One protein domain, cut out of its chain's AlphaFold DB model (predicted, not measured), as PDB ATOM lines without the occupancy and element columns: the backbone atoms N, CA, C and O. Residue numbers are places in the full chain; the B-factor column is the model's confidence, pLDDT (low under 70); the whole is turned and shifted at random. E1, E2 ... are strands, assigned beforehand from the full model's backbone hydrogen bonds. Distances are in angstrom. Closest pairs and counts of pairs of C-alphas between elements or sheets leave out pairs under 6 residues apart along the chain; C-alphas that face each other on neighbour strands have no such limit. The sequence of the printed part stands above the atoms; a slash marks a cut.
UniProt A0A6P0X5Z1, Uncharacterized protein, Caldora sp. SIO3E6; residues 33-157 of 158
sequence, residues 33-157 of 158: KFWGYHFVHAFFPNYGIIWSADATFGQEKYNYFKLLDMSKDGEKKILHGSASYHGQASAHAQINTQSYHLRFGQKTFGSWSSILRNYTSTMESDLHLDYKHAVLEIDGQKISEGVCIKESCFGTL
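Overview. This is residues 33 to 157 of the 158 residues of an uncharacterized protein of Caldora sp. SIO3E6 (UniProt A0A6P0X5Z1). One long, twisted sheet of nine strands is folded back on itself: E4, E3, E2, E1, E9 and E8 make a broad leaf, and the short strands E5 and E6 make a small leaf that covers only part of it. The long strand E7 is the hinge between the two leaves. The printed part has 125 residues with nine named strands, E1 to E9 in chain order, and no named helix; the class is all strand. Across the sheet the order is E4, E3, E2, E1, E9, E8, E7, E6, E5, all antiparallel. The whole is compact, with a radius of gyration of the C-alphas of 15.8 A, yet elongated, spanning 51 by 31 by 27 A.

Along the chain. Find C-alpha 34 at (30.783, -16.571, 25.720); from there E1 runs 33.6 A to residue 44. E2 is residues 48 to 57, 29.5 A, and E3 is residues 60 to 69, 29.4 A. Next come the short strands E4, residues 77 to 80, E5, residues 82 to 86, and E6, residues 90 to 95. Find C-alpha 98 at (45.908, 3.773, 1.995), where E7 begins; it runs to residue 117, 41.8 A, and bends by 90 degrees at residue 110. E8, residues 124 to 138, spans 38.4 A and bends by 73 degrees at residue 133. E9, residues 141 to 156, spans 39.8 A, bends by 87 degrees at residue 144 and ends at C-alpha 156, (32.622, -16.742, 30.145).

Arrangement. Two meanders, each strand the antiparallel neighbour of the one before, are E1 to E4 and E5 to E9. In the hairpin E1 and E2, look for N 38 and O 54, 2.8 A apart; in the hairpin E2 and E3, for N 51 and O 66, 2.8 A. The edge strand E4 has N 79 and O 67 of E3 at 2.8 A, and it runs on into E5 at 79 degrees. E5, the other edge strand, pairs with E6 through N 92 and O 85, 2.8 A. E7 is the antiparallel neighbour of E6, with N 100 and O 93 within hydrogen-bond range at 2.8 A, and of E8, with N 103 and O 135 at 2.8 A. E9 has N 148 and O 132 of E8 at 2.8 A, and N 151 and O 39 of E1 at 2.8 A. Between the leaves, the closest C-alphas of E3 and E5 are those of Tyr 64 and Ser 84, 5.8 A. E5 and E9 are apart.

Size, cuts and confidence. The C-alphas farthest apart, of Thr 120 and Gln 141, are 50.9 A apart. The printed part has no cut and no long link. Its mean pLDDT is 92.5, and residues 73 to 75 are under 70.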
ATOM      1  N   LYS A  33      26.900 -15.382  27.141       91.44
ATOM      2  CA  LYS A  33      27.759 -16.158  28.041       91.44
ATOM      3  C   LYS A  33      29.205 -16.208  27.562       91.44
ATOM      4  O   LYS A  33      30.102 -16.090  28.380       91.44
ATOM      5  N   PHE A  34      29.437 -16.429  26.271       94.62
ATOM      6  CA  PHE A  34      30.783 -16.571  25.720       94.62
ATOM      7  C   PHE A  34      31.245 -15.267  25.099       94.62
ATOM      8  O   PHE A  34      30.509 -14.638  24.332       94.62
ATOM      9  N   TRP A  35      32.479 -14.894  25.403       94.19
ATOM     10  CA  TRP A  35      33.080 -13.691  24.870       94.19
ATOM     11  C   TRP A  35      34.580 -13.870  24.693       94.19
ATOM     12  O   TRP A  35      35.217 -14.743  25.290       94.19
ATOM     13  N   GLY A  36      35.149 -12.996  23.883       94.25
ATOM     14  CA  GLY A  36      36.579 -12.821  23.867       94.25
ATOM     15  C   GLY A  36      37.004 -11.677  22.986       94.25
ATOM     16  O   GLY A  36      36.221 -11.165  22.187       94.25
ATOM     17  N   TYR A  37      38.248 -11.260  23.144       93.69
ATOM     18  CA  TYR A  37      38.807 -10.205  22.330       93.69
ATOM     19  C   TYR A  37      40.315 -10.316  22.191       93.69
ATOM     20  O   TYR A  37      41.021 -10.885  23.023       93.69
ATOM     21  N   HIS A  38      40.792  -9.672  21.140       94.94
ATOM     22  CA  HIS A  38      42.143  -9.178  21.001       94.94
ATOM     23  C   HIS A  38      42.095  -7.655  21.010       94.94
ATOM     24  O   HIS A  38      41.259  -7.053  20.338       94.94
ATOM     25  N   PHE A  39      42.994  -7.037  21.760       94.81
ATOM     26  CA  PHE A  39      43.199  -5.598  21.758       94.81
ATOM     27  C   PHE A  39      44.686  -5.302  21.615       94.81
ATOM     28  O   PHE A  39      45.534  -5.973  22.196       94.81
ATOM     29  N   VAL A  40      45.012  -4.291  20.825       96.88
ATOM     30  CA  VAL A  40      46.381  -3.860  20.587       96.88
ATOM     31  C   VAL A  40      46.481  -2.367  20.808       96.88
ATOM     32  O   VAL A  40      45.723  -1.590  20.229       96.88
ATOM     33  N   HIS A  41      47.475  -1.981  21.600       96.31
ATOM     34  CA  HIS A  41      47.981  -0.623  21.706       96.31
ATOM     35  C   HIS A  41      49.407  -0.617  21.162       96.31
ATOM     36  O   HIS A  41      50.314  -1.134  21.815       96.31
ATOM     37  N   ALA A  42      49.617  -0.050  19.977       97.06
ATOM     38  CA  ALA A  42      50.932   0.074  19.361       97.06
ATOM     39  C   ALA A  42      51.400   1.531  19.360       97.06
ATOM     40  O   ALA A  42      50.628   2.432  19.042       97.06
ATOM     41  N   PHE A  43      52.668   1.745  19.697       96.12
ATOM     42  CA  PHE A  43      53.318   3.047  19.743       96.12
ATOM     43  C   PHE A  43      54.493   3.083  18.768       96.12
ATOM     44  O   PHE A  43      55.407   2.259  18.853       96.12
ATOM     45  N   PHE A  44      54.472   4.074  17.882       95.50
ATOM     46  CA  PHE A  44      55.497   4.348  16.885       95.50
ATOM     47  C   PHE A  44      56.034   5.766  17.114       95.50
ATOM     48  O   PHE A  44      55.317   6.721  16.802       95.50
ATOM     49  N   PRO A  45      57.267   5.933  17.636       88.44
ATOM     50  CA  PRO A  45      57.786   7.230  18.082       88.44
ATOM     51  C   PRO A  45      57.661   8.363  17.057       88.44
ATOM     52  O   PRO A  45      57.365   9.493  17.426       88.44
ATOM     53  N   ASN A  46      57.842   8.041  15.774       85.62
ATOM     54  CA  ASN A  46      57.869   9.015  14.680       85.62
ATOM     55  C   ASN A  46      56.578   9.019  13.843       85.62
ATOM     56  O   ASN A  46      56.574   9.555  12.737       85.62
ATOM     57  N   TYR A  47      55.515   8.353  14.302       90.38
ATOM     58  CA  TYR A  47      54.301   8.185  13.500       90.38
ATOM     59  C   TYR A  47      53.020   8.384  14.312       90.38
ATOM     60  O   TYR A  47      52.152   9.160  13.919       90.38
ATOM     61  N   GLY A  48      52.904   7.728  15.467       93.12
ATOM     62  CA  GLY A  48      51.736   7.871  16.328       93.12
ATOM     63  C   GLY A  48      51.352   6.600  17.068       93.12
ATOM     64  O   GLY A  48      52.168   5.704  17.294       93.12
ATOM     65  N   ILE A  49      50.082   6.543  17.465       95.62
ATOM     66  CA  ILE A  49      49.516   5.434  18.238       95.62
ATOM     67  C   ILE A  49      48.468   4.730  17.396       95.62
ATOM     68  O   ILE A  49      47.589   5.375  16.830       95.62
ATOM     69  N   ILE A  50      48.525   3.404  17.348       96.31
ATOM     70  CA  ILE A  50      47.499   2.588  16.707       96.31
ATOM     71  C   ILE A  50      46.777   1.774  17.771       96.31
ATOM     72  O   ILE A  50      47.402   1.045  18.544       96.31
ATOM     73  N   TRP A  51      45.450   1.871  17.771       96.19
ATOM     74  CA  TRP A  51      44.570   0.985  18.520       96.19
ATOM     75  C   TRP A  51      43.825   0.075  17.566       96.19
ATOM     76  O   TRP A  51      43.127   0.556  16.672       96.19
ATOM     77  N   SER A  52      43.906  -1.230  17.781       96.31
ATOM     78  CA  SER A  52      43.077  -2.182  17.051       96.31
ATOM     79  C   SER A  52      42.435  -3.162  18.010       96.31
ATOM     80  O   SER A  52      43.029  -3.523  19.022       96.31
ATOM     81  N   ALA A  53      41.207  -3.562  17.709       94.44
ATOM     82  CA  ALA A  53      40.528  -4.608  18.446       94.44
ATOM     83  C   ALA A  53      39.750  -5.512  17.503       94.44
ATOM     84  O   ALA A  53      39.252  -5.065  16.469       94.44
ATOM     85  N   ASP A  54      39.600  -6.758  17.919       94.12
ATOM     86  CA  ASP A  54      38.619  -7.693  17.389       94.12
ATOM     87  C   ASP A  54      38.042  -8.459  18.572       94.12
ATOM     88  O   ASP A  54      38.771  -9.113  19.314       94.12
ATOM     89  N   ALA A  55      36.748  -8.287  18.794       92.62
ATOM     90  CA  ALA A  55      36.008  -8.837  19.904       92.62
ATOM     91  C   ALA A  55      34.790  -9.596  19.387       92.62
ATOM     92  O   ALA A  55      34.152  -9.212  18.405       92.62
ATOM     93  N   THR A  56      34.451 -10.666  20.087       92.69
ATOM     94  CA  THR A  56      33.236 -11.440  19.875       92.69
ATOM     95  C   THR A  56      32.462 -11.498  21.181       92.69
ATOM     96  O   THR A  56      33.021 -11.815  22.230       92.69
ATOM     97  N   PHE A  57      31.168 -11.207  21.109       90.75
ATOM     98  CA  PHE A  57      30.220 -11.369  22.207       90.75
ATOM     99  C   PHE A  57      29.097 -12.272  21.699       90.75
ATOM    100  O   PHE A  57      28.237 -11.843  20.933       90.75
ATOM    101  N   GLY A  58      29.114 -13.550  22.079       90.06
ATOM    102  CA  GLY A  58      28.219 -14.550  21.500       90.06
ATOM    103  C   GLY A  58      28.478 -14.725  20.004       90.06
ATOM    104  O   GLY A  58      29.537 -15.209  19.620       90.06
ATOM    105  N   GLN A  59      27.505 -14.352  19.171       89.62
ATOM    106  CA  GLN A  59      27.635 -14.375  17.706       89.62
ATOM    107  C   GLN A  59      27.950 -12.997  17.108       89.62
ATOM    108  O   GLN A  59      28.232 -12.897  15.917       89.62
ATOM    109  N   GLU A  60      27.928 -11.943  17.925       88.81
ATOM    110  CA  GLU A  60      28.167 -10.580  17.467       88.81
ATOM    111  C   GLU A  60      29.662 -10.288  17.394       88.81
ATOM    112  O   GLU A  60      30.414 -10.567  18.336       88.81
ATOM    113  N   LYS A  61      30.082  -9.677  16.284       89.19
ATOM    114  CA  LYS A  61      31.462  -9.255  16.052       89.19
ATOM    115  C   LYS A  61      31.603  -7.746  16.222       89.19
ATOM    116  O   LYS A  61      30.818  -6.972  15.682       89.19
ATOM    117  N   TYR A  62      32.655  -7.326  16.914       89.31
ATOM    118  CA  TYR A  62      33.041  -5.929  17.055       89.31
ATOM    119  C   TYR A  62      34.536  -5.764  16.797       89.31
ATOM    120  O   TYR A  62      35.365  -6.227  17.573       89.31
ATOM    121  N   ASN A  63      34.896  -5.068  15.725       93.94
ATOM    122  CA  ASN A  63      36.281  -4.825  15.343       93.94
ATOM    123  C   ASN A  63      36.518  -3.358  14.984       93.94
ATOM    124  O   ASN A  63      35.627  -2.662  14.493       93.94
ATOM    125  N   TYR A  64      37.734  -2.877  15.232       95.12
ATOM    126  CA  TYR A  64      38.157  -1.557  14.782       95.12
ATOM    127  C   TYR A  64      39.668  -1.462  14.591       95.12
ATOM    128  O   TYR A  64      40.459  -2.230  15.143       95.12
ATOM    129  N   PHE A  65      40.056  -0.419  13.865       97.25
ATOM    130  CA  PHE A  65      41.422   0.065  13.753       97.25
ATOM    131  C   PHE A  65      41.384   1.593  13.796       97.25
ATOM    132  O   PHE A  65      40.621   2.219  13.062       97.25
ATOM    133  N   LYS A  66      42.157   2.207  14.687       96.50
ATOM    134  CA  LYS A  66      42.228   3.657  14.869       96.50
ATOM    135  C   LYS A  66      43.681   4.084  14.919       96.50
ATOM    136  O   LYS A  66      44.469   3.466  15.626       96.50
ATOM    137  N   LEU A  67      44.002   5.159  14.218       95.31
ATOM    138  CA  LEU A  67      45.315   5.789  14.237       95.31
ATOM    139  C   LEU A  67      45.175   7.168  14.875       95.31
ATOM    140  O   LEU A  67      44.464   8.016  14.350       95.31
ATOM    141  N   LEU A  68      45.847   7.393  15.996       94.81
ATOM    142  CA  LEU A  68      46.169   8.736  16.452       94.81
ATOM    143  C   LEU A  68      47.422   9.181  15.696       94.81
ATOM    144  O   LEU A  68      48.531   8.778  16.054       94.81
ATOM    145  N   ASP A  69      47.222   9.965  14.642       88.50
ATOM    146  CA  ASP A  69      48.309  10.498  13.825       88.50
ATOM    147  C   ASP A  69      49.055  11.578  14.618       88.50
ATOM    148  O   ASP A  69      48.455  12.535  15.117       88.50
ATOM    149  N   MET A  70      50.361  11.374  14.782       85.31
ATOM    150  CA  MET A  70      51.281  12.310  15.430       85.31
ATOM    151  C   MET A  70      52.438  12.699  14.502       85.31
ATOM    152  O   MET A  70      53.401  13.308  14.957       85.31
ATOM    153  N   SER A  71      52.365  12.341  13.217       76.38
ATOM    154  CA  SER A  71      53.423  12.602  12.233       76.38
ATOM    155  C   SER A  71      53.502  14.068  11.796       76.38
ATOM    156  O   SER A  71      54.520  14.497  11.257       76.38
ATOM    157  N   LYS A  72      52.435  14.843  12.020       71.62
ATOM    158  CA  LYS A  72      52.360  16.268  11.690       71.62
ATOM    159  C   LYS A  72      52.297  17.095  12.966       71.62
ATOM    160  O   LYS A  72      51.405  16.905  13.793       71.62
ATOM    161  N   ASP A  73      53.227  18.033  13.098       64.62
ATOM    162  CA  ASP A  73      53.247  18.971  14.215       64.62
ATOM    163  C   ASP A  73      51.935  19.773  14.270       64.62
ATOM    164  O   ASP A  73      51.517  20.391  13.292       64.62
ATOM    165  N   GLY A  74      51.285  19.770  15.438       60.97
ATOM    166  CA  GLY A  74      50.189  20.689  15.768       60.97
ATOM    167  C   GLY A  74      48.756  20.153  15.652       60.97
ATOM    168  O   GLY A  74      47.878  20.733  16.288       60.97
ATOM    169  N   GLU A  75      48.491  19.040  14.956       67.44
ATOM    170  CA  GLU A  75      47.123  18.504  14.819       67.44
ATOM    171  C   GLU A  75      47.050  17.008  15.163       67.44
ATOM    172  O   GLU A  75      47.311  16.129  14.345       67.44
ATOM    173  N   LYS A  76      46.663  16.705  16.407       79.00
ATOM    174  CA  LYS A  76      46.390  15.330  16.843       79.00
ATOM    175  C   LYS A  76      45.009  14.915  16.348       79.00
ATOM    176  O   LYS A  76      44.002  15.308  16.938       79.00
ATOM    177  N   LYS A  77      44.957  14.102  15.295       86.06
ATOM    178  CA  LYS A  77      43.701  13.586  14.735       86.06
ATOM    179  C   LYS A  77      43.599  12.077  14.914       86.06
ATOM    180  O   LYS A  77      44.547  11.344  14.653       86.06
ATOM    181  N   ILE A  78      42.418  11.616  15.325       92.25
ATOM    182  CA  ILE A  78      42.078  10.193  15.286       92.25
ATOM    183  C   ILE A  78      41.493   9.883  13.909       92.25
ATOM    184  O   ILE A  78      40.454  10.418  13.519       92.25
ATOM    185  N   LEU A  79      42.175   9.018  13.173       93.25
ATOM    186  CA  LEU A  79      41.732   8.456  11.911       93.25
ATOM    187  C   LEU A  79      41.115   7.082  12.163       93.25
ATOM    188  O   LEU A  79      41.611   6.292  12.968       93.25
ATOM    189  N   HIS A  80      40.017   6.807  11.470       95.50
ATOM    190  CA  HIS A  80      39.245   5.582  11.621       95.50
ATOM    191  C   HIS A  80      39.462   4.693  10.402       95.50
ATOM    192  O   HIS A  80      39.250   5.129   9.273       95.50
ATOM    193  N   GLY A  81      39.884   3.456  10.645       93.75
ATOM    194  CA  GLY A  81      40.056   2.450   9.613       93.75
ATOM    195  C   GLY A  81      38.737   1.780   9.239       93.75
ATOM    196  O   GLY A  81      37.976   1.366  10.115       93.75
ATOM    197  N   SER A  82      38.485   1.643   7.941       92.69
ATOM    198  CA  SER A  82      37.467   0.760   7.374       92.69
ATOM    199  C   SER A  82      38.084  -0.596   7.009       92.69
ATOM    200  O   SER A  82      39.302  -0.778   7.093       92.69
ATOM    201  N   ALA A  83      37.236  -1.568   6.647       89.88
ATOM    202  CA  ALA A  83      37.659  -2.914   6.240       89.88
ATOM    203  C   ALA A  83      38.673  -3.552   7.214       89.88
ATOM    204  O   ALA A  83      39.633  -4.203   6.806       89.88
ATOM    205  N   SER A  84      38.487  -3.305   8.516       89.62
ATOM    206  CA  SER A  84      39.476  -3.697   9.513       89.62
ATOM    207  C   SER A  84      39.469  -5.204   9.761       89.62
ATOM    208  O   SER A  84      38.410  -5.828   9.841       89.62
ATOM    209  N   TYR A  85      40.651  -5.783   9.917       87.38
ATOM    210  CA  TYR A  85      40.835  -7.194  10.236       87.38
ATOM    211  C   TYR A  85      41.927  -7.349  11.289       87.38
ATOM    212  O   TYR A  85      42.940  -6.656  11.245       87.38
ATOM    213  N   HIS A  86      41.745  -8.283  12.216       89.44
ATOM    214  CA  HIS A  86      42.732  -8.599  13.236       89.44
ATOM    215  C   HIS A  86      42.986 -10.104  13.242       89.44
ATOM    216  O   HIS A  86      42.069 -10.912  13.337       89.44
ATOM    217  N   GLY A  87      44.255 -10.478  13.159       85.00
ATOM    218  CA  GLY A  87      44.730 -11.845  13.301       85.00
ATOM    219  C   GLY A  87      45.659 -11.981  14.502       85.00
ATOM    220  O   GLY A  87      45.934 -11.028  15.233       85.00
ATOM    221  N   GLN A  88      46.196 -13.182  14.700       86.25
ATOM    222  CA  GLN A  88      47.108 -13.447  15.814       86.25
ATOM    223  C   GLN A  88      48.429 -12.665  15.703       86.25
ATOM    224  O   GLN A  88      48.975 -12.245  16.724       86.25
ATOM    225  N   ALA A  89      48.932 -12.475  14.478       92.81
ATOM    226  CA  ALA A  89      50.243 -11.886  14.188       92.81
ATOM    227  C   ALA A  89      50.176 -10.515  13.487       92.81
ATOM    228  O   ALA A  89      51.218  -9.915  13.220       92.81
ATOM    229  N   SER A  90      48.976 -10.014  13.187       95.75
ATOM    230  CA  SER A  90      48.807  -8.750  12.471       95.75
ATOM    231  C   SER A  90      47.434  -8.121  12.676       95.75
ATOM    232  O   SER A  90      46.467  -8.833  12.934       95.75
ATOM    233  N   ALA A  91      47.326  -6.819  12.435       96.50
ATOM    234  CA  ALA A  91      46.069  -6.103  12.255       96.50
ATOM    235  C   ALA A  91      46.131  -5.236  10.990       96.50
ATOM    236  O   ALA A  91      47.196  -4.755  10.616       96.50
ATOM    237  N   HIS A  92      44.996  -5.042  10.332       96.50
ATOM    238  CA  HIS A  92      44.885  -4.370   9.040       96.50
ATOM    239  C   HIS A  92      43.697  -3.423   9.034       96.50
ATOM    240  O   HIS A  92      42.684  -3.709   9.676       96.50
ATOM    241  N   ALA A  93      43.792  -2.343   8.264       97.31
ATOM    242  CA  ALA A  93      42.650  -1.520   7.884       97.31
ATOM    243  C   ALA A  93      42.956  -0.659   6.657       97.31
ATOM    244  O   ALA A  93      44.110  -0.475   6.276       97.31
ATOM    245  N   GLN A  94      41.914  -0.082   6.069       97.25
ATOM    246  CA  GLN A  94      42.040   1.008   5.109       97.25
ATOM    247  C   GLN A  94      41.740   2.336   5.800       97.25
ATOM    248  O   GLN A  94      40.700   2.482   6.436       97.25
ATOM    249  N   ILE A  95      42.634   3.314   5.680       95.06
ATOM    250  CA  ILE A  95      42.391   4.686   6.137       95.06
ATOM    251  C   ILE A  95      42.532   5.588   4.915       95.06
ATOM    252  O   ILE A  95      43.597   5.661   4.303       95.06
ATOM    253  N   ASN A  96      41.450   6.280   4.558       91.69
ATOM    254  CA  ASN A  96      41.328   6.985   3.280       91.69
ATOM    255  C   ASN A  96      41.591   6.020   2.104       91.69
ATOM    256  O   ASN A  96      40.869   5.040   1.954       91.69
ATOM    257  N   THR A  97      42.611   6.279   1.286       94.44
ATOM    258  CA  THR A  97      42.994   5.452   0.129       94.44
ATOM    259  C   THR A  97      44.179   4.525   0.406       94.44
ATOM    260  O   THR A  97      44.642   3.863  -0.516       94.44
ATOM    261  N   GLN A  98      44.691   4.498   1.638       96.38
ATOM    262  CA  GLN A  98      45.908   3.773   1.995       96.38
ATOM    263  C   GLN A  98      45.590   2.523   2.816       96.38
ATOM    264  O   GLN A  98      44.713   2.533   3.689       96.38
ATOM    265  N   SER A  99      46.330   1.449   2.558       97.25
ATOM    266  CA  SER A  99      46.265   0.201   3.311       97.25
ATOM    267  C   SER A  99      47.283   0.222   4.444       97.25
ATOM    268  O   SER A  99      48.480   0.329   4.207       97.25
ATOM    269  N   TYR A 100      46.799   0.106   5.675       97.44
ATOM    270  CA  TYR A 100      47.611   0.048   6.882       97.44
ATOM    271  C   TYR A 100      47.709  -1.396   7.346       97.44
ATOM    272  O   TYR A 100      46.690  -2.060   7.549       97.44
ATOM    273  N   HIS A 101      48.935  -1.849   7.580       97.56
ATOM    274  CA  HIS A 101      49.226  -3.174   8.096       97.56
ATOM    275  C   HIS A 101      50.166  -3.075   9.297       97.56
ATOM    276  O   HIS A 101      51.307  -2.631   9.212       97.56
ATOM    277  N   LEU A 102      49.659  -3.497  10.447       97.25
ATOM    278  CA  LEU A 102      50.387  -3.596  11.695       97.25
ATOM    279  C   LEU A 102      50.818  -5.048  11.899       97.25
ATOM    280  O   LEU A 102      49.969  -5.928  12.012       97.25
ATOM    281  N   ARG A 103      52.122  -5.308  11.991       97.25
ATOM    282  CA  ARG A 103      52.676  -6.649  12.229       97.25
ATOM    283  C   ARG A 103      53.265  -6.757  13.620       97.25
ATOM    284  O   ARG A 103      54.023  -5.888  14.046       97.25
ATOM    285  N   PHE A 104      52.974  -7.859  14.299       95.38
ATOM    286  CA  PHE A 104      53.514  -8.149  15.623       95.38
ATOM    287  C   PHE A 104      54.754  -9.030  15.487       95.38
ATOM    288  O   PHE A 104      54.729 -10.071  14.830       95.38
ATOM    289  N   GLY A 105      55.855  -8.617  16.110       92.25
ATOM    290  CA  GLY A 105      57.086  -9.398  16.134       92.25
ATOM    291  C   GLY A 105      56.887 -10.750  16.822       92.25
ATOM    292  O   GLY A 105      56.036 -10.908  17.699       92.25
ATOM    293  N   GLN A 106      57.701 -11.742  16.460       89.50
ATOM    294  CA  GLN A 106      57.657 -13.046  17.130       89.50
ATOM    295  C   GLN A 106      58.196 -12.968  18.563       89.50
ATOM    296  O   GLN A 106      57.610 -13.560  19.469       89.50
ATOM    297  N   LYS A 107      59.254 -12.176  18.786       88.69
ATOM    298  CA  LYS A 107      59.878 -11.989  20.101       88.69
ATOM    299  C   LYS A 107      58.971 -11.183  21.036       88.69
ATOM    300  O   LYS A 107      58.594 -10.056  20.718       88.69
ATOM    301  N   THR A 108      58.667 -11.756  22.197       93.38
ATOM    302  CA  THR A 108      58.026 -11.056  23.315       93.38
ATOM    303  C   THR A 108      59.101 -10.518  24.258       93.38
ATOM    304  O   THR A 108      60.036 -11.238  24.602       93.38
ATOM    305  N   PHE A 109      59.004  -9.245  24.637       95.94
ATOM    306  CA  PHE A 109      59.886  -8.621  25.627       95.94
ATOM    307  C   PHE A 109      59.447  -8.938  27.057       95.94
ATOM    308  O   PHE A 109      60.289  -9.074  27.939       95.94
ATOM    309  N   GLY A 110      58.141  -9.079  27.273       94.31
ATOM    310  CA  GLY A 110      57.560  -9.494  28.541       94.31
ATOM    311  C   GLY A 110      56.114  -9.934  28.359       94.31
ATOM    312  O   GLY A 110      55.418  -9.409  27.488       94.31
ATOM    313  N   SER A 111      55.692 -10.892  29.175       95.25
ATOM    314  CA  SER A 111      54.339 -11.440  29.170       95.25
ATOM    315  C   SER A 111      53.774 -11.420  30.580       95.25
ATOM    316  O   SER A 111      54.508 -11.591  31.557       95.25
ATOM    317  N   TRP A 112      52.466 -11.249  30.683       94.38
ATOM    318  CA  TRP A 112      51.717 -11.436  31.914       94.38
ATOM    319  C   TRP A 112      50.392 -12.113  31.589       94.38
ATOM    320  O   TRP A 112      49.777 -11.810  30.570       94.38
ATOM    321  N   SER A 113      49.942 -13.011  32.455       95.25
ATOM    322  CA  SER A 113      48.651 -13.670  32.299       95.25
ATOM    323  C   SER A 113      47.985 -13.898  33.646       95.25
ATOM    324  O   SER A 113      48.657 -14.066  34.667       95.25
ATOM    325  N   SER A 114      46.657 -13.923  33.650       94.12
ATOM    326  CA  SER A 114      45.862 -14.225  34.834       94.12
ATOM    327  C   SER A 114      44.494 -14.768  34.448       94.12
ATOM    328  O   SER A 114      43.892 -14.325  33.472       94.12
ATOM    329  N   ILE A 115      43.969 -15.673  35.271       93.81
ATOM    330  CA  ILE A 115      42.569 -16.078  35.176       93.81
ATOM    331  C   ILE A 115      41.728 -15.103  35.997       93.81
ATOM    332  O   ILE A 115      41.834 -15.037  37.224       93.81
ATOM    333  N   LEU A 116      40.867 -14.358  35.314       90.12
ATOM    334  CA  LEU A 116      39.874 -13.487  35.917       90.12
ATOM    335  C   LEU A 116      38.677 -14.331  36.354       90.12
ATOM    336  O   LEU A 116      37.993 -14.928  35.522       90.12
ATOM    337  N   ARG A 117      38.413 -14.372  37.660       90.88
ATOM    338  CA  ARG A 117      37.269 -15.079  38.247       90.88
ATOM    339  C   ARG A 117      36.470 -14.157  39.144       90.88
ATOM    340  O   ARG A 117      37.033 -13.292  39.814       90.88
ATOM    341  N   ASN A 118      35.172 -14.412  39.214       82.69
ATOM    342  CA  ASN A 118      34.330 -13.895  40.280       82.69
ATOM    343  C   ASN A 118      33.913 -15.059  41.186       82.69
ATOM    344  O   ASN A 118      33.254 -15.987  40.734       82.69
ATOM    345  N   TYR A 119      34.288 -15.010  42.467       81.06
ATOM    346  CA  TYR A 119      34.026 -16.088  43.429       81.06
ATOM    347  C   TYR A 119      32.540 -16.383  43.651       81.06
ATOM    348  O   TYR A 119      32.200 -17.470  44.112       81.06
ATOM    349  N   THR A 120      31.657 -15.430  43.354       86.44
ATOM    350  CA  THR A 120      30.210 -15.596  43.527       86.44
ATOM    351  C   THR A 120      29.499 -16.038  42.250       86.44
ATOM    352  O   THR A 120      28.275 -16.162  42.255       86.44
ATOM    353  N   SER A 121      30.225 -16.276  41.152       85.19
ATOM    354  CA  SER A 121      29.629 -16.646  39.869       85.19
ATOM    355  C   SER A 121      30.448 -17.690  39.102       85.19
ATOM    356  O   SER A 121      31.504 -18.133  39.540       85.19
ATOM    357  N   THR A 122      29.939 -18.111  37.941       87.00
ATOM    358  CA  THR A 122      30.632 -19.052  37.038       87.00
ATOM    359  C   THR A 122      31.495 -18.341  35.987       87.00
ATOM    360  O   THR A 122      31.921 -18.955  35.007       87.00
ATOM    361  N   MET A 123      31.737 -17.038  36.172       91.00
ATOM    362  CA  MET A 123      32.594 -16.246  35.296       91.00
ATOM    363  C   MET A 123      34.046 -16.705  35.436       91.00
ATOM    364  O   MET A 123      34.629 -16.639  36.522       91.00
ATOM    365  N   GLU A 124      34.641 -17.090  34.315       94.62
ATOM    366  CA  GLU A 124      36.058 -17.404  34.208       94.62
ATOM    367  C   GLU A 124      36.571 -16.877  32.870       94.62
ATOM    368  O   GLU A 124      35.992 -17.164  31.826       94.62
ATOM    369  N   SER A 125      37.622 -16.060  32.874       95.38
ATOM    370  CA  SER A 125      38.231 -15.556  31.641       95.38
ATOM    371  C   SER A 125      39.748 -15.570  31.728       95.38
ATOM    372  O   SER A 125      40.321 -15.139  32.723       95.38
ATOM    373  N   ASP A 126      40.390 -16.076  30.685       96.69
ATOM    374  CA  ASP A 126      41.838 -16.180  30.572       96.69
ATOM    375  C   ASP A 126      42.401 -14.927  29.895       96.69
ATOM    376  O   ASP A 126      42.221 -14.737  28.690       96.69
ATOM    377  N   LEU A 127      43.029 -14.051  30.686       96.31
ATOM    378  CA  LEU A 127      43.606 -12.784  30.241       96.31
ATOM    379  C   LEU A 127      45.115 -12.936  30.033       96.31
ATOM    380  O   LEU A 127      45.840 -13.319  30.949       96.31
ATOM    381  N   HIS A 128      45.593 -12.527  28.860       96.50
ATOM    382  CA  HIS A 128      47.004 -12.482  28.481       96.50
ATOM    383  C   HIS A 128      47.387 -11.091  27.987       96.50
ATOM    384  O   HIS A 128      46.634 -10.445  27.260       96.50
ATOM    385  N   LEU A 129      48.591 -10.661  28.344       95.50
ATOM    386  CA  LEU A 129      49.235  -9.425  27.922       95.50
ATOM    387  C   LEU A 129      50.640  -9.747  27.424       95.50
ATOM    388  O   LEU A 129      51.462 -10.252  28.185       95.50
ATOM    389  N   ASP A 130      50.942  -9.385  26.182       95.94
ATOM    390  CA  ASP A 130      52.284  -9.472  25.612       95.94
ATOM    391  C   ASP A 130      52.801  -8.083  25.227       95.94
ATOM    392  O   ASP A 130      52.176  -7.369  24.440       95.94
ATOM    393  N   TYR A 131      53.989  -7.723  25.708       96.69
ATOM    394  CA  TYR A 131      54.731  -6.550  25.250       96.69
ATOM    395  C   TYR A 131      55.756  -6.962  24.191       96.69
ATOM    396  O   TYR A 131      56.676  -7.733  24.474       96.69
ATOM    397  N   LYS A 132      55.594  -6.493  22.950       96.50
ATOM    398  CA  LYS A 132      56.347  -6.992  21.785       96.50
ATOM    399  C   LYS A 132      56.799  -5.871  20.855       96.50
ATOM    400  O   LYS A 132      56.310  -4.748  20.924       96.50
ATOM    401  N   HIS A 133      57.714  -6.207  19.948       97.00
ATOM    402  CA  HIS A 133      58.044  -5.363  18.800       97.00
ATOM    403  C   HIS A 133      56.860  -5.280  17.828       97.00
ATOM    404  O   HIS A 133      56.156  -6.276  17.635       97.00
ATOM    405  N   ALA A 134      56.682  -4.134  17.176       97.38
ATOM    406  CA  ALA A 134      55.668  -3.927  16.150       97.38
ATOM    407  C   ALA A 134      56.247  -3.205  14.928       97.38
ATOM    408  O   ALA A 134      57.091  -2.320  15.061       97.38
ATOM    409  N   VAL A 135      55.763  -3.567  13.741       97.38
ATOM    410  CA  VAL A 135      56.117  -2.924  12.468       97.38
ATOM    411  C   VAL A 135      54.855  -2.351  11.845       97.38
ATOM    412  O   VAL A 135      53.844  -3.050  11.762       97.38
ATOM    413  N   LEU A 136      54.926  -1.100  11.397       97.12
ATOM    414  CA  LEU A 136      53.888  -0.471  10.594       97.12
ATOM    415  C   LEU A 136      54.302  -0.471   9.124       97.12
ATOM    416  O   LEU A 136      55.338   0.090   8.760       97.12
ATOM    417  N   GLU A 137      53.459  -1.062   8.291       97.56
ATOM    418  CA  GLU A 137      53.530  -1.019   6.837       97.56
ATOM    419  C   GLU A 137      52.340  -0.203   6.296       97.56
ATOM    420  O   GLU A 137      51.213  -0.351   6.775       97.56
ATOM    421  N   ILE A 138      52.586   0.659   5.308       96.44
ATOM    422  CA  ILE A 138      51.550   1.388   4.564       96.44
ATOM    423  C   ILE A 138      51.749   1.103   3.084       96.44
ATOM    424  O   ILE A 138      52.859   1.247   2.575       96.44
ATOM    425  N   ASP A 139      50.693   0.647   2.415       97.19
ATOM    426  CA  ASP A 139      50.713   0.261   0.999       97.19
ATOM    427  C   ASP A 139      51.852  -0.733   0.677       97.19
ATOM    428  O   ASP A 139      52.513  -0.669  -0.359       97.19
ATOM    429  N   GLY A 140      52.109  -1.655   1.614       96.06
ATOM    430  CA  GLY A 140      53.157  -2.680   1.518       96.06
ATOM    431  C   GLY A 140      54.578  -2.192   1.819       96.06
ATOM    432  O   GLY A 140      55.511  -2.993   1.792       96.06
ATOM    433  N   GLN A 141      54.772  -0.908   2.130       97.25
ATOM    434  CA  GLN A 141      56.074  -0.347   2.481       97.25
ATOM    435  C   GLN A 141      56.215  -0.187   3.990       97.25
ATOM    436  O   GLN A 141      55.345   0.375   4.647       97.25
ATOM    437  N   LYS A 142      57.338  -0.641   4.552       96.62
ATOM    438  CA  LYS A 142      57.667  -0.426   5.965       96.62
ATOM    439  C   LYS A 142      57.863   1.070   6.230       96.62
ATOM    440  O   LYS A 142      58.791   1.671   5.696       96.62
ATOM    441  N   ILE A 143      57.026   1.633   7.095       95.12
ATOM    442  CA  ILE A 143      57.044   3.055   7.461       95.12
ATOM    443  C   ILE A 143      57.723   3.281   8.805       95.12
ATOM    444  O   ILE A 143      58.483   4.233   8.967       95.12
ATOM    445  N   SER A 144      57.444   2.428   9.794       95.25
ATOM    446  CA  SER A 144      57.943   2.639  11.152       95.25
ATOM    447  C   SER A 144      58.092   1.341  11.937       95.25
ATOM    448  O   SER A 144      57.444   0.331  11.648       95.25
ATOM    449  N   GLU A 145      58.941   1.394  12.957       96.00
ATOM    450  CA  GLU A 145      59.102   0.358  13.973       96.00
ATOM    451  C   GLU A 145      58.818   0.935  15.345       96.00
ATOM    452  O   GLU A 145      59.060   2.110  15.626       96.00
ATOM    453  N   GLY A 146      58.282   0.084  16.201       96.06
ATOM    454  CA  GLY A 146      57.864   0.477  17.522       96.06
ATOM    455  C   GLY A 146      57.576  -0.729  18.387       96.06
ATOM    456  O   GLY A 146      58.137  -1.816  18.225       96.06
ATOM    457  N   VAL A 147      56.681  -0.518  19.335       97.12
ATOM    458  CA  VAL A 147      56.315  -1.517  20.331       97.12
ATOM    459  C   VAL A 147      54.808  -1.595  20.451       97.12
ATOM    460  O   VAL A 147      54.107  -0.623  20.180       97.12
ATOM    461  N   CYS A 148      54.297  -2.739  20.880       97.00
ATOM    462  CA  CYS A 148      52.888  -2.882  21.193       97.00
ATOM    463  C   CYS A 148      52.665  -3.670  22.475       97.00
ATOM    464  O   CYS A 148      53.411  -4.598  22.786       97.00
ATOM    465  N   ILE A 149      51.587  -3.322  23.170       96.12
ATOM    466  CA  ILE A 149      50.933  -4.197  24.135       96.12
ATOM    467  C   ILE A 149      49.798  -4.890  23.387       96.12
ATOM    468  O   ILE A 149      48.920  -4.222  22.836       96.12
ATOM    469  N   LYS A 150      49.844  -6.219  23.343       95.62
ATOM    470  CA  LYS A 150      48.796  -7.070  22.788       95.62
ATOM    471  C   LYS A 150      48.096  -7.780  23.936       95.62
ATOM    472  O   LYS A 150      48.684  -8.630  24.593       95.62
ATOM    473  N   GLU A 151      46.851  -7.407  24.159       95.25
ATOM    474  CA  GLU A 151      45.957  -7.994  25.142       95.25
ATOM    475  C   GLU A 151      45.041  -9.008  24.458       95.25
ATOM    476  O   GLU A 151      44.567  -8.795  23.338       95.25
ATOM    477  N   SER A 152      44.779 -10.121  25.126       95.50
ATOM    478  CA  SER A 152      43.709 -11.022  24.733       95.50
ATOM    479  C   SER A 152      43.020 -11.606  25.941       95.50
ATOM    480  O   SER A 152      43.696 -12.043  26.866       95.50
ATOM    481  N   CYS A 153      41.696 -11.657  25.907       95.19
ATOM    482  CA  CYS A 153      40.905 -12.271  26.960       95.19
ATOM    483  C   CYS A 153      39.837 -13.147  26.330       95.19
ATOM    484  O   CYS A 153      39.157 -12.695  25.410       95.19
ATOM    485  N   PHE A 154      39.676 -14.371  26.816       95.50
ATOM    486  CA  PHE A 154      38.634 -15.286  26.356       95.50
ATOM    487  C   PHE A 154      38.005 -15.993  27.537       95.50
ATOM    488  O   PHE A 154      38.710 -16.413  28.453       95.50
ATOM    489  N   GLY A 155      36.691 -16.176  27.507       95.06
ATOM    490  CA  GLY A 155      36.038 -16.958  28.540       95.06
ATOM    491  C   GLY A 155      34.541 -16.768  28.604       95.06
ATOM    492  O   GLY A 155      33.858 -16.601  27.588       95.06
ATOM    493  N   THR A 156      34.037 -16.830  29.830       92.88
ATOM    494  CA  THR A 156      32.622 -16.742  30.145       92.88
ATOM    495  C   THR A 156      32.293 -15.531  30.999       92.88
ATOM    496  O   THR A 156      33.053 -15.137  31.881       92.88
ATOM    497  N   LEU A 157      31.113 -14.975  30.747       87.00
ATOM    498  CA  LEU A 157      30.385 -14.089  31.644       87.00
ATOM    499  C   LEU A 157      29.323 -14.907  32.398       87.00
ATOM    500  O   LEU A 157      28.938 -15.993  31.949       87.00
TER     501      LEU A 157